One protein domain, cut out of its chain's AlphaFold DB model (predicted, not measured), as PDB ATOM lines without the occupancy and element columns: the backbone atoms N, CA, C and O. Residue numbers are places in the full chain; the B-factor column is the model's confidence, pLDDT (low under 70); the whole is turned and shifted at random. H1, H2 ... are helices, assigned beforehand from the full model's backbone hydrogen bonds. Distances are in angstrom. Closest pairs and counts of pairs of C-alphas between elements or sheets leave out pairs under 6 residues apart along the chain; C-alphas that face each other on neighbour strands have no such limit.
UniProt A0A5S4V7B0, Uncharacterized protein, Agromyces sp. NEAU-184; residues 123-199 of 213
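What this domain is: This is residues 123 to 199 of the 213 residues of an uncharacterized protein of Agromyces sp. NEAU-184 (UniProt A0A5S4V7B0). Two long helices, H2 and H1, pack on each other at a steep angle, the later part of H1 on a stretch of H2 from residue 184 to 192, and a long loop, residues 146 to 174, swings out from the end of H1 and back to the start of H2. At the far side of this loop, residues 160 to 165 stick out free. The printed part has 77 residues, with two named helices, H1 then H2, and no named strand; the class is all helix. It is flat, with spans of 36 by 35 by 15 A, and only just compact, close to loose, with a radius of gyration of the C-alphas of 13.3 A.

Where its parts are: H2, the longest helix, is residues 175 to 196 and measures 31.8 A from first to last C-alpha. It begins at C-alpha 175 at (112.686, 183.274, 183.236) and ends at C-alpha 196 at (119.118, 170.252, 154.996). H1 is residues 126 to 145 and measures 29.0 A, with C-alpha 126 at (138.023, 175.777, 157.975).

How they stand to each other: H2 and H1 touch, with 10 pairs of C-alphas within 8 A. The closest C-alphas are those of Cys 188 and Cys 142, 5.9 A apart. H2 touches H1 with residues 184 to 192 alone, and H1 touches H2 with residues 135 to 143 alone. Their lines stand at a steep tilt of 57 degrees, and they run opposite ways. In H1 and H2 every O i to N i+4 pair is within hydrogen-bond range.

The domain as a whole: The two C-alphas farthest apart, those of Pro 160 and Val 199, are 39.6 A apart. The link from H1 to H2, 29 residues, is long. The printed part has no cut. The mean pLDDT of the printed part is 90.0, and residues 198 to 199 are under 70.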
ATOM      1  N   PRO A 123     140.661 172.098 167.460       85.62
ATOM      2  CA  PRO A 123     140.067 173.232 166.770       85.62
ATOM      3  C   PRO A 123     139.392 172.758 165.472       85.62
ATOM      4  O   PRO A 123     139.983 171.955 164.744       85.62
ATOM      5  N   PRO A 124     138.202 173.280 165.127       89.31
ATOM      6  CA  PRO A 124     137.511 172.885 163.908       89.31
ATOM      7  C   PRO A 124     138.303 173.304 162.673       89.31
ATOM      8  O   PRO A 124     138.957 174.361 162.654       89.31
ATOM      9  N   THR A 125     138.192 172.492 161.627       93.38
ATOM     10  CA  THR A 125     138.703 172.785 160.288       93.38
ATOM     11  C   THR A 125     138.017 174.017 159.690       93.38
ATOM     12  O   THR A 125     136.946 174.432 160.132       93.38
ATOM     13  N   LEU A 126     138.617 174.619 158.655       94.38
ATOM     14  CA  LEU A 126     138.023 175.777 157.975       94.38
ATOM     15  C   LEU A 126     136.620 175.463 157.423       94.38
ATOM     16  O   LEU A 126     135.695 176.236 157.646       94.38
ATOM     17  N   ALA A 127     136.453 174.304 156.782       92.56
ATOM     18  CA  ALA A 127     135.170 173.879 156.223       92.56
ATOM     19  C   ALA A 127     134.091 173.692 157.308       92.56
ATOM     20  O   ALA A 127     132.939 174.080 157.117       92.56
ATOM     21  N   GLU A 128     134.454 173.145 158.473       90.44
ATOM     22  CA  GLU A 128     133.527 173.028 159.605       90.44
ATOM     23  C   GLU A 128     133.102 174.403 160.127       90.44
ATOM     24  O   GLU A 128     131.909 174.622 160.348       90.44
ATOM     25  N   ARG A 129     134.039 175.352 160.250       93.12
ATOM     26  CA  ARG A 129     133.728 176.732 160.662       93.12
ATOM     27  C   ARG A 129     132.773 177.408 159.685       93.12
ATOM     28  O   ARG A 129     131.780 177.980 160.117       93.12
ATOM     29  N   GLU A 130     133.033 177.306 158.385       93.56
ATOM     30  CA  GLU A 130     132.155 177.861 157.347       93.56
ATOM     31  C   GLU A 130     130.747 177.250 157.421       93.56
ATOM     32  O   GLU A 130     129.755 177.978 157.398       93.56
ATOM     33  N   SER A 131     130.647 175.928 157.605       90.31
ATOM     34  CA  SER A 131     129.354 175.245 157.748       90.31
ATOM     35  C   SER A 131     128.587 175.672 159.006       90.31
ATOM     36  O   SER A 131     127.371 175.857 158.960       90.31
ATOM     37  N   TRP A 132     129.296 175.899 160.115       91.62
ATOM     38  CA  TRP A 132     128.719 176.393 161.362       91.62
ATOM     39  C   TRP A 132     128.207 177.828 161.231       91.62
ATOM     40  O   TRP A 132     127.112 178.140 161.692       91.62
ATOM     41  N   LEU A 133     128.972 178.708 160.579       92.75
ATOM     42  CA  LEU A 133     128.566 180.094 160.342       92.75
ATOM     43  C   LEU A 133     127.327 180.177 159.444       92.75
ATOM     44  O   LEU A 133     126.416 180.955 159.731       92.75
ATOM     45  N   ALA A 134     127.260 179.343 158.404       91.44
ATOM     46  CA  ALA A 134     126.079 179.239 157.553       91.44
ATOM     47  C   ALA A 134     124.851 178.762 158.346       91.44
ATOM     48  O   ALA A 134     123.779 179.355 158.241       91.44
ATOM     49  N   PHE A 135     125.014 177.745 159.197       91.06
ATOM     50  CA  PHE A 135     123.951 177.273 160.086       91.06
ATOM     51  C   PHE A 135     123.470 178.366 161.055       91.06
ATOM     52  O   PHE A 135     122.268 178.589 161.191       91.06
ATOM     53  N   GLN A 136     124.392 179.106 161.675       94.38
ATOM     54  CA  GLN A 136     124.037 180.220 162.554       94.38
ATOM     55  C   GLN A 136     123.297 181.349 161.834       94.38
ATOM     56  O   GLN A 136     122.478 182.015 162.458       94.38
ATOM     57  N   GLN A 137     123.584 181.610 160.556       94.94
ATOM     58  CA  GLN A 137     122.831 182.601 159.784       94.94
ATOM     59  C   GLN A 137     121.361 182.182 159.656       94.94
ATOM     60  O   GLN A 137     120.488 182.976 159.986       94.94
ATOM     61  N   VAL A 138     121.094 180.917 159.307       95.31
ATOM     62  CA  VAL A 138     119.723 180.379 159.219       95.31
ATOM     63  C   VAL A 138     118.988 180.493 160.556       95.31
ATOM     64  O   VAL A 138     117.843 180.936 160.595       95.31
ATOM     65  N   LEU A 139     119.645 180.131 161.663       95.12
ATOM     66  CA  LEU A 139     119.045 180.265 162.992       95.12
ATOM     67  C   LEU A 139     118.766 181.721 163.365       95.12
ATOM     68  O   LEU A 139     117.711 181.998 163.926       95.12
ATOM     69  N   ARG A 140     119.686 182.648 163.067       96.31
ATOM     70  CA  ARG A 140     119.493 184.076 163.356       96.31
ATOM     71  C   ARG A 140     118.315 184.652 162.594       96.31
ATOM     72  O   ARG A 140     117.526 185.364 163.201       96.31
ATOM     73  N   ASP A 141     118.183 184.318 161.315       96.12
ATOM     74  CA  ASP A 141     117.071 184.796 160.494       96.12
ATOM     75  C   ASP A 141     115.736 184.250 161.028       96.12
ATOM     76  O   ASP A 141     114.817 185.019 161.296       96.12
ATOM     77  N   CYS A 142     115.667 182.948 161.325       97.31
ATOM     78  CA  CYS A 142     114.466 182.333 161.894       97.31
ATOM     79  C   CYS A 142     114.093 182.890 163.282       97.31
ATOM     80  O   CYS A 142     112.929 183.175 163.557       97.31
ATOM     81  N   MET A 143     115.076 183.079 164.167       97.81
ATOM     82  CA  MET A 143     114.844 183.657 165.493       97.81
ATOM     83  C   MET A 143     114.398 185.117 165.396       97.81
ATOM     84  O   MET A 143     113.488 185.517 166.124       97.81
ATOM     85  N   ALA A 144     114.977 185.889 164.471       97.75
ATOM     86  CA  ALA A 144     114.569 187.265 164.211       97.75
ATOM     87  C   ALA A 144     113.120 187.339 163.704       97.75
ATOM     88  O   ALA A 144     112.351 188.160 164.207       97.75
ATOM     89  N   ASP A 145     112.718 186.438 162.803       96.50
ATOM     90  CA  ASP A 145     111.328 186.305 162.345       96.50
ATOM     91  C   ASP A 145     110.372 185.931 163.493       96.50
ATOM     92  O   ASP A 145     109.228 186.388 163.537       96.50
ATOM     93  N   ALA A 146     110.852 185.160 164.476       96.31
ATOM     94  CA  ALA A 146     110.129 184.844 165.709       96.31
ATOM     95  C   ALA A 146     110.162 185.972 166.768       96.31
ATOM     96  O   ALA A 146     109.581 185.821 167.845       96.31
ATOM     97  N   GLY A 147     110.818 187.105 166.492       97.44
ATOM     98  CA  GLY A 147     110.925 188.245 167.408       97.44
ATOM     99  C   GLY A 147     111.944 188.061 168.537       97.44
ATOM    100  O   GLY A 147     111.847 188.728 169.570       97.44
ATOM    101  N   HIS A 148     112.907 187.159 168.365       98.06
ATOM    102  CA  HIS A 148     113.956 186.862 169.331       98.06
ATOM    103  C   HIS A 148     115.344 187.207 168.780       98.06
ATOM    104  O   HIS A 148     115.673 186.917 167.632       98.06
ATOM    105  N   GLU A 149     116.199 187.787 169.620       97.25
ATOM    106  CA  GLU A 149     117.611 187.970 169.287       97.25
ATOM    107  C   GLU A 149     118.380 186.659 169.503       97.25
ATOM    108  O   GLU A 149     118.207 185.975 170.517       97.25
ATOM    109  N   TYR A 150     119.243 186.312 168.550       96.06
ATOM    110  CA  TYR A 150     120.173 185.192 168.654       96.06
ATOM    111  C   TYR A 150     121.596 185.723 168.490       96.06
ATOM    112  O   TYR A 150     122.001 186.144 167.403       96.06
ATOM    113  N   LEU A 151     122.339 185.742 169.595       94.81
ATOM    114  CA  LEU A 151     123.687 186.287 169.645       94.81
ATOM    115  C   LEU A 151     124.664 185.386 168.890       94.81
ATOM    116  O   LEU A 151     124.540 184.159 168.860       94.81
ATOM    117  N   TYR A 152     125.670 186.019 168.294       91.56
ATOM    118  CA  TYR A 152     126.777 185.318 167.662       91.56
ATOM    119  C   TYR A 152     127.551 184.486 168.688       91.56
ATOM    120  O   TYR A 152     127.989 185.026 169.705       91.56
ATOM    121  N   TRP A 153     127.788 183.201 168.402       90.38
ATOM    122  CA  TRP A 153     128.659 182.380 169.239       90.38
ATOM    123  C   TRP A 153     129.420 181.300 168.462       90.38
ATOM    124  O   TRP A 153     128.977 180.758 167.451       90.38
ATOM    125  N   GLU A 154     130.598 180.951 168.961       91.38
ATOM    126  CA  GLU A 154     131.477 179.945 168.373       91.38
ATOM    127  C   GLU A 154     131.818 178.913 169.445       91.38
ATOM    128  O   GLU A 154     132.445 179.249 170.449       91.38
ATOM    129  N   TRP A 155     131.449 177.643 169.254       84.88
ATOM    130  CA  TRP A 155     131.734 176.610 170.263       84.88
ATOM    131  C   TRP A 155     133.240 176.377 170.477       84.88
ATOM    132  O   TRP A 155     133.651 175.945 171.550       84.88
ATOM    133  N   TRP A 156     134.066 176.686 169.473       85.69
ATOM    134  CA  TRP A 156     135.530 176.600 169.530       85.69
ATOM    135  C   TRP A 156     136.203 177.848 170.109       85.69
ATOM    136  O   TRP A 156     137.421 177.870 170.273       85.69
ATOM    137  N   ASN A 157     135.435 178.903 170.371       86.25
ATOM    138  CA  ASN A 157     135.913 180.143 170.961       86.25
ATOM    139  C   ASN A 157     134.902 180.599 172.024       86.25
ATOM    140  O   ASN A 157     134.241 181.630 171.858       86.25
ATOM    141  N   PRO A 158     134.726 179.802 173.098       76.06
ATOM    142  CA  PRO A 158     133.916 180.238 174.214       76.06
ATOM    143  C   PRO A 158     134.604 181.480 174.775       76.06
ATOM    144  O   PRO A 158     135.787 181.442 175.118       76.06
ATOM    145  N   GLY A 159     133.893 182.607 174.798       80.12
ATOM    146  CA  GLY A 159     134.410 183.834 175.388       80.12
ATOM    147  C   GLY A 159     134.848 183.630 176.850       80.12
ATOM    148  O   GLY A 159     134.715 182.544 177.417       80.12
ATOM    149  N   PRO A 160     135.337 184.683 177.520       79.31
ATOM    150  CA  PRO A 160     135.786 184.572 178.910       79.31
ATOM    151  C   PRO A 160     134.681 184.113 179.879       79.31
ATOM    152  O   PRO A 160     134.991 183.626 180.965       79.31
ATOM    153  N   ASP A 161     133.409 184.253 179.498       77.75
ATOM    154  CA  ASP A 161     132.269 183.764 180.263       77.75
ATOM    155  C   ASP A 161     131.813 182.381 179.776       77.75
ATOM    156  O   ASP A 161     131.077 182.242 178.800       77.75
ATOM    157  N   THR A 162     132.242 181.347 180.495       74.19
ATOM    158  CA  THR A 162     131.820 179.953 180.286       74.19
ATOM    159  C   THR A 162     130.626 179.557 181.155       74.19
ATOM    160  O   THR A 162     130.178 178.411 181.101       74.19
ATOM    161  N   SER A 163     130.102 180.474 181.977       77.81
ATOM    162  CA  SER A 163     128.984 180.183 182.879       77.81
ATOM    163  C   SER A 163     127.637 180.153 182.153       77.81
ATOM    164  O   SER A 163     126.692 179.509 182.620       77.81
ATOM    165  N   ASN A 164     127.552 180.796 180.985       74.44
ATOM    166  CA  ASN A 164     126.346 180.803 180.180       74.44
ATOM    167  C   ASN A 164     126.197 179.488 179.398       74.44
ATOM    168  O   ASN A 164     126.902 179.227 178.423       74.44
ATOM    169  N   ARG A 165     125.229 178.661 179.813       75.25
ATOM    170  CA  ARG A 165     124.885 177.391 179.149       75.25
ATOM    171  C   ARG A 165     124.425 177.587 177.698       75.25
ATOM    172  O   ARG A 165     124.501 176.645 176.914       75.25
ATOM    173  N   PHE A 166     123.959 178.788 177.351       83.88
ATOM    174  CA  PHE A 166     123.534 179.159 176.005       83.88
ATOM    175  C   PHE A 166     124.214 180.473 175.599       83.88
ATOM    176  O   PHE A 166     123.609 181.532 175.738       83.88
ATOM    177  N   PRO A 167     125.449 180.432 175.066       86.88
ATOM    178  CA  PRO A 167     126.185 181.641 174.679       86.88
ATOM    179  C   PRO A 167     125.445 182.528 173.661       86.88
ATOM    180  O   PRO A 167     125.702 183.723 173.585       86.88
ATOM    181  N   ALA A 168     124.507 181.948 172.906       92.31
ATOM    182  CA  ALA A 168     123.654 182.649 171.947       92.31
ATOM    183  C   ALA A 168     122.468 183.410 172.571       92.31
ATOM    184  O   ALA A 168     121.786 184.163 171.878       92.31
ATOM    185  N   MET A 169     122.146 183.150 173.838       94.50
ATOM    186  CA  MET A 169     120.967 183.702 174.502       94.50
ATOM    187  C   MET A 169     121.300 185.069 175.114       94.50
ATOM    188  O   MET A 169     122.309 185.161 175.823       94.50
ATOM    189  N   PRO A 170     120.463 186.107 174.909       94.56
ATOM    190  CA  PRO A 170     120.636 187.385 175.589       94.56
ATOM    191  C   PRO A 170     120.691 187.207 177.119       94.56
ATOM    192  O   PRO A 170     119.878 186.463 177.680       94.56
ATOM    193  N   PRO A 171     121.655 187.840 177.811       92.12
ATOM    194  CA  PRO A 171     121.898 187.608 179.238       92.12
ATOM    195  C   PRO A 171     120.794 188.166 180.153       92.12
ATOM    196  O   PRO A 171     120.708 187.800 181.323       92.12
ATOM    197  N   ASP A 172     119.962 189.059 179.633       93.19
ATOM    198  CA  ASP A 172     118.990 189.890 180.340       93.19
ATOM    199  C   ASP A 172     117.530 189.426 180.169       93.19
ATOM    200  O   ASP A 172     116.597 190.124 180.565       93.19
ATOM    201  N   LEU A 173     117.315 188.206 179.663       93.25
ATOM    202  CA  LEU A 173     115.984 187.602 179.587       93.25
ATOM    203  C   LEU A 173     115.452 187.200 180.972       93.25
ATOM    204  O   LEU A 173     116.107 186.515 181.761       93.25
ATOM    205  N   SER A 174     114.190 187.532 181.248       96.44
ATOM    206  CA  SER A 174     113.464 186.964 182.383       96.44
ATOM    207  C   SER A 174     113.244 185.456 182.204       96.44
ATOM    208  O   SER A 174     113.241 184.924 181.095       96.44
ATOM    209  N   ARG A 175     112.952 184.729 183.293       94.31
ATOM    210  CA  ARG A 175     112.686 183.274 183.236       94.31
ATOM    211  C   ARG A 175     111.598 182.896 182.216       94.31
ATOM    212  O   ARG A 175     111.698 181.857 181.573       94.31
ATOM    213  N   GLY A 176     110.552 183.716 182.094       96.12
ATOM    214  CA  GLY A 176     109.477 183.484 181.125       96.12
ATOM    215  C   GLY A 176     109.920 183.716 179.679       96.12
ATOM    216  O   GLY A 176     109.463 183.014 178.782       96.12
ATOM    217  N   GLU A 177     110.822 184.670 179.449       96.94
ATOM    218  CA  GLU A 177     111.406 184.937 178.130       96.94
ATOM    219  C   GLU A 177     112.393 183.856 177.710       96.94
ATOM    220  O   GLU A 177     112.347 183.440 176.559       96.94
ATOM    221  N   VAL A 178     113.191 183.326 178.644       95.75
ATOM    222  CA  VAL A 178     114.083 182.183 178.391       95.75
ATOM    223  C   VAL A 178     113.305 180.995 177.823       95.75
ATOM    224  O   VAL A 178     113.730 180.408 176.832       95.75
ATOM    225  N   GLY A 179     112.143 180.663 178.395       95.06
ATOM    226  CA  GLY A 179     111.318 179.557 177.896       95.06
ATOM    227  C   GLY A 179     110.784 179.787 176.478       95.06
ATOM    228  O   GLY A 179     110.801 178.870 175.662       95.06
ATOM    229  N   ARG A 180     110.353 181.017 176.156       97.00
ATOM    230  CA  ARG A 180     109.899 181.367 174.796       97.00
ATOM    231  C   ARG A 180     111.047 181.345 173.790       97.00
ATOM    232  O   ARG A 180     110.893 180.780 172.715       97.00
ATOM    233  N   TRP A 181     112.198 181.888 174.178       96.94
ATOM    234  CA  TRP A 181     113.411 181.873 173.368       96.94
ATOM    235  C   TRP A 181     113.868 180.439 173.070       96.94
ATOM    236  O   TRP A 181     114.190 180.122 171.931       96.94
ATOM    237  N   GLN A 182     113.846 179.546 174.068       95.56
ATOM    238  CA  GLN A 182     114.220 178.137 173.891       95.56
ATOM    239  C   GLN A 182     113.249 177.389 172.974       95.56
ATOM    240  O   GLN A 182     113.698 176.654 172.100       95.56
ATOM    241  N   ALA A 183     111.941 177.610 173.133       96.12
ATOM    242  CA  ALA A 183     110.935 177.016 172.255       96.12
ATOM    243  C   ALA A 183     111.084 177.492 170.799       96.12
ATOM    244  O   ALA A 183     110.977 176.689 169.874       96.12
ATOM    245  N   ALA A 184     111.378 178.782 170.590       97.06
ATOM    246  CA  ALA A 184     111.672 179.320 169.264       97.06
ATOM    247  C   ALA A 184     112.947 178.695 168.671       97.06
ATOM    248  O   ALA A 184     112.946 178.293 167.511       97.06
ATOM    249  N   LEU A 185     114.007 178.544 169.474       95.69
ATOM    250  CA  LEU A 185     115.253 177.920 169.031       95.69
ATOM    251  C   LEU A 185     115.054 176.456 168.611       95.69
ATOM    252  O   LEU A 185     115.617 176.040 167.600       95.69
ATOM    253  N   GLU A 186     114.282 175.678 169.371       94.19
ATOM    254  CA  GLU A 186     113.958 174.284 169.041       94.19
ATOM    255  C   GLU A 186     113.214 174.203 167.702       94.19
ATOM    256  O   GLU A 186     113.674 173.529 166.782       94.19
ATOM    257  N   TRP A 187     112.158 175.007 167.538       95.44
ATOM    258  CA  TRP A 187     111.398 175.084 166.288       95.44
ATOM    259  C   TRP A 187     112.261 175.505 165.085       95.44
ATOM    260  O   TRP A 187     112.213 174.878 164.026       95.44
ATOM    261  N   CYS A 188     113.114 176.521 165.252       95.62
ATOM    262  CA  CYS A 188     114.040 176.968 164.212       95.62
ATOM    263  C   CYS A 188     115.101 175.911 163.862       95.62
ATOM    264  O   CYS A 188     115.491 175.785 162.699       95.62
ATOM    265  N   SER A 189     115.563 175.137 164.848       91.06
ATOM    266  CA  SER A 189     116.540 174.061 164.638       91.06
ATOM    267  C   SER A 189     115.938 172.916 163.826       91.06
ATOM    268  O   SER A 189     116.572 172.439 162.881       91.06
ATOM    269  N   ASP A 190     114.697 172.534 164.133       91.31
ATOM    270  CA  ASP A 190     113.946 171.535 163.370       91.31
ATOM    271  C   ASP A 190     113.740 171.985 161.920       91.31
ATOM    272  O   ASP A 190     113.968 171.222 160.976       91.31
ATOM    273  N   GLN A 191     113.387 173.257 161.718       89.12
ATOM    274  CA  GLN A 191     113.184 173.806 160.382       89.12
ATOM    275  C   GLN A 191     114.486 173.861 159.568       89.12
ATOM    276  O   GLN A 191     114.499 173.462 158.400       89.12
ATOM    277  N   ALA A 192     115.601 174.265 160.185       88.31
ATOM    278  CA  ALA A 192     116.923 174.225 159.558       88.31
ATOM    279  C   ALA A 192     117.349 172.787 159.194       88.31
ATOM    280  O   ALA A 192     117.905 172.551 158.116       88.31
ATOM    281  N   GLY A 193     117.045 171.807 160.054       86.50
ATOM    282  CA  GLY A 193     117.278 170.385 159.786       86.50
ATOM    283  C   GLY A 193     116.439 169.847 158.621       86.50
ATOM    284  O   GLY A 193     116.951 169.105 157.773       86.50
ATOM    285  N   SER A 194     115.177 170.275 158.525       85.50
ATOM    286  CA  SER A 194     114.274 169.906 157.430       85.50
ATOM    287  C   SER A 194     114.783 170.414 156.081       85.50
ATOM    288  O   SER A 194     114.827 169.645 155.120       85.50
ATOM    289  N   MET A 195     115.245 171.670 156.005       76.19
ATOM    290  CA  MET A 195     115.819 172.223 154.769       76.19
ATOM    291  C   MET A 195     117.072 171.460 154.326       76.19
ATOM    292  O   MET A 195     117.288 171.248 153.134       76.19
ATOM    293  N   ARG A 196     117.888 171.000 155.284       74.25
ATOM    294  CA  ARG A 196     119.118 170.252 154.996       74.25
ATOM    295  C   ARG A 196     118.856 168.839 154.480       74.25
ATOM    296  O   ARG A 196     119.669 168.304 153.731       74.25
ATOM    297  N   SER A 197     117.736 168.242 154.871       79.12
ATOM    298  CA  SER A 197     117.390 166.875 154.477       79.12
ATOM    299  C   SER A 197     116.831 166.795 153.054       79.12
ATOM    300  O   SER A 197     116.647 165.694 152.544       79.12
ATOM    301  N   GLY A 198     116.549 167.937 152.406       68.62
ATOM    302  CA  GLY A 198     115.943 167.972 151.070       68.62
ATOM    303  C   GLY A 198     114.582 167.274 151.008       68.62
ATOM    304  O   GLY A 198     114.080 166.997 149.922       68.62
ATOM    305  N   VAL A 199     113.992 166.972 152.169       58.47
ATOM    306  CA  VAL A 199     112.611 166.528 152.279       58.47
ATOM    307  C   VAL A 199     111.797 167.779 152.029       58.47
ATOM    308  O   VAL A 199     111.614 168.610 152.919       58.47
TER     309      VAL A 199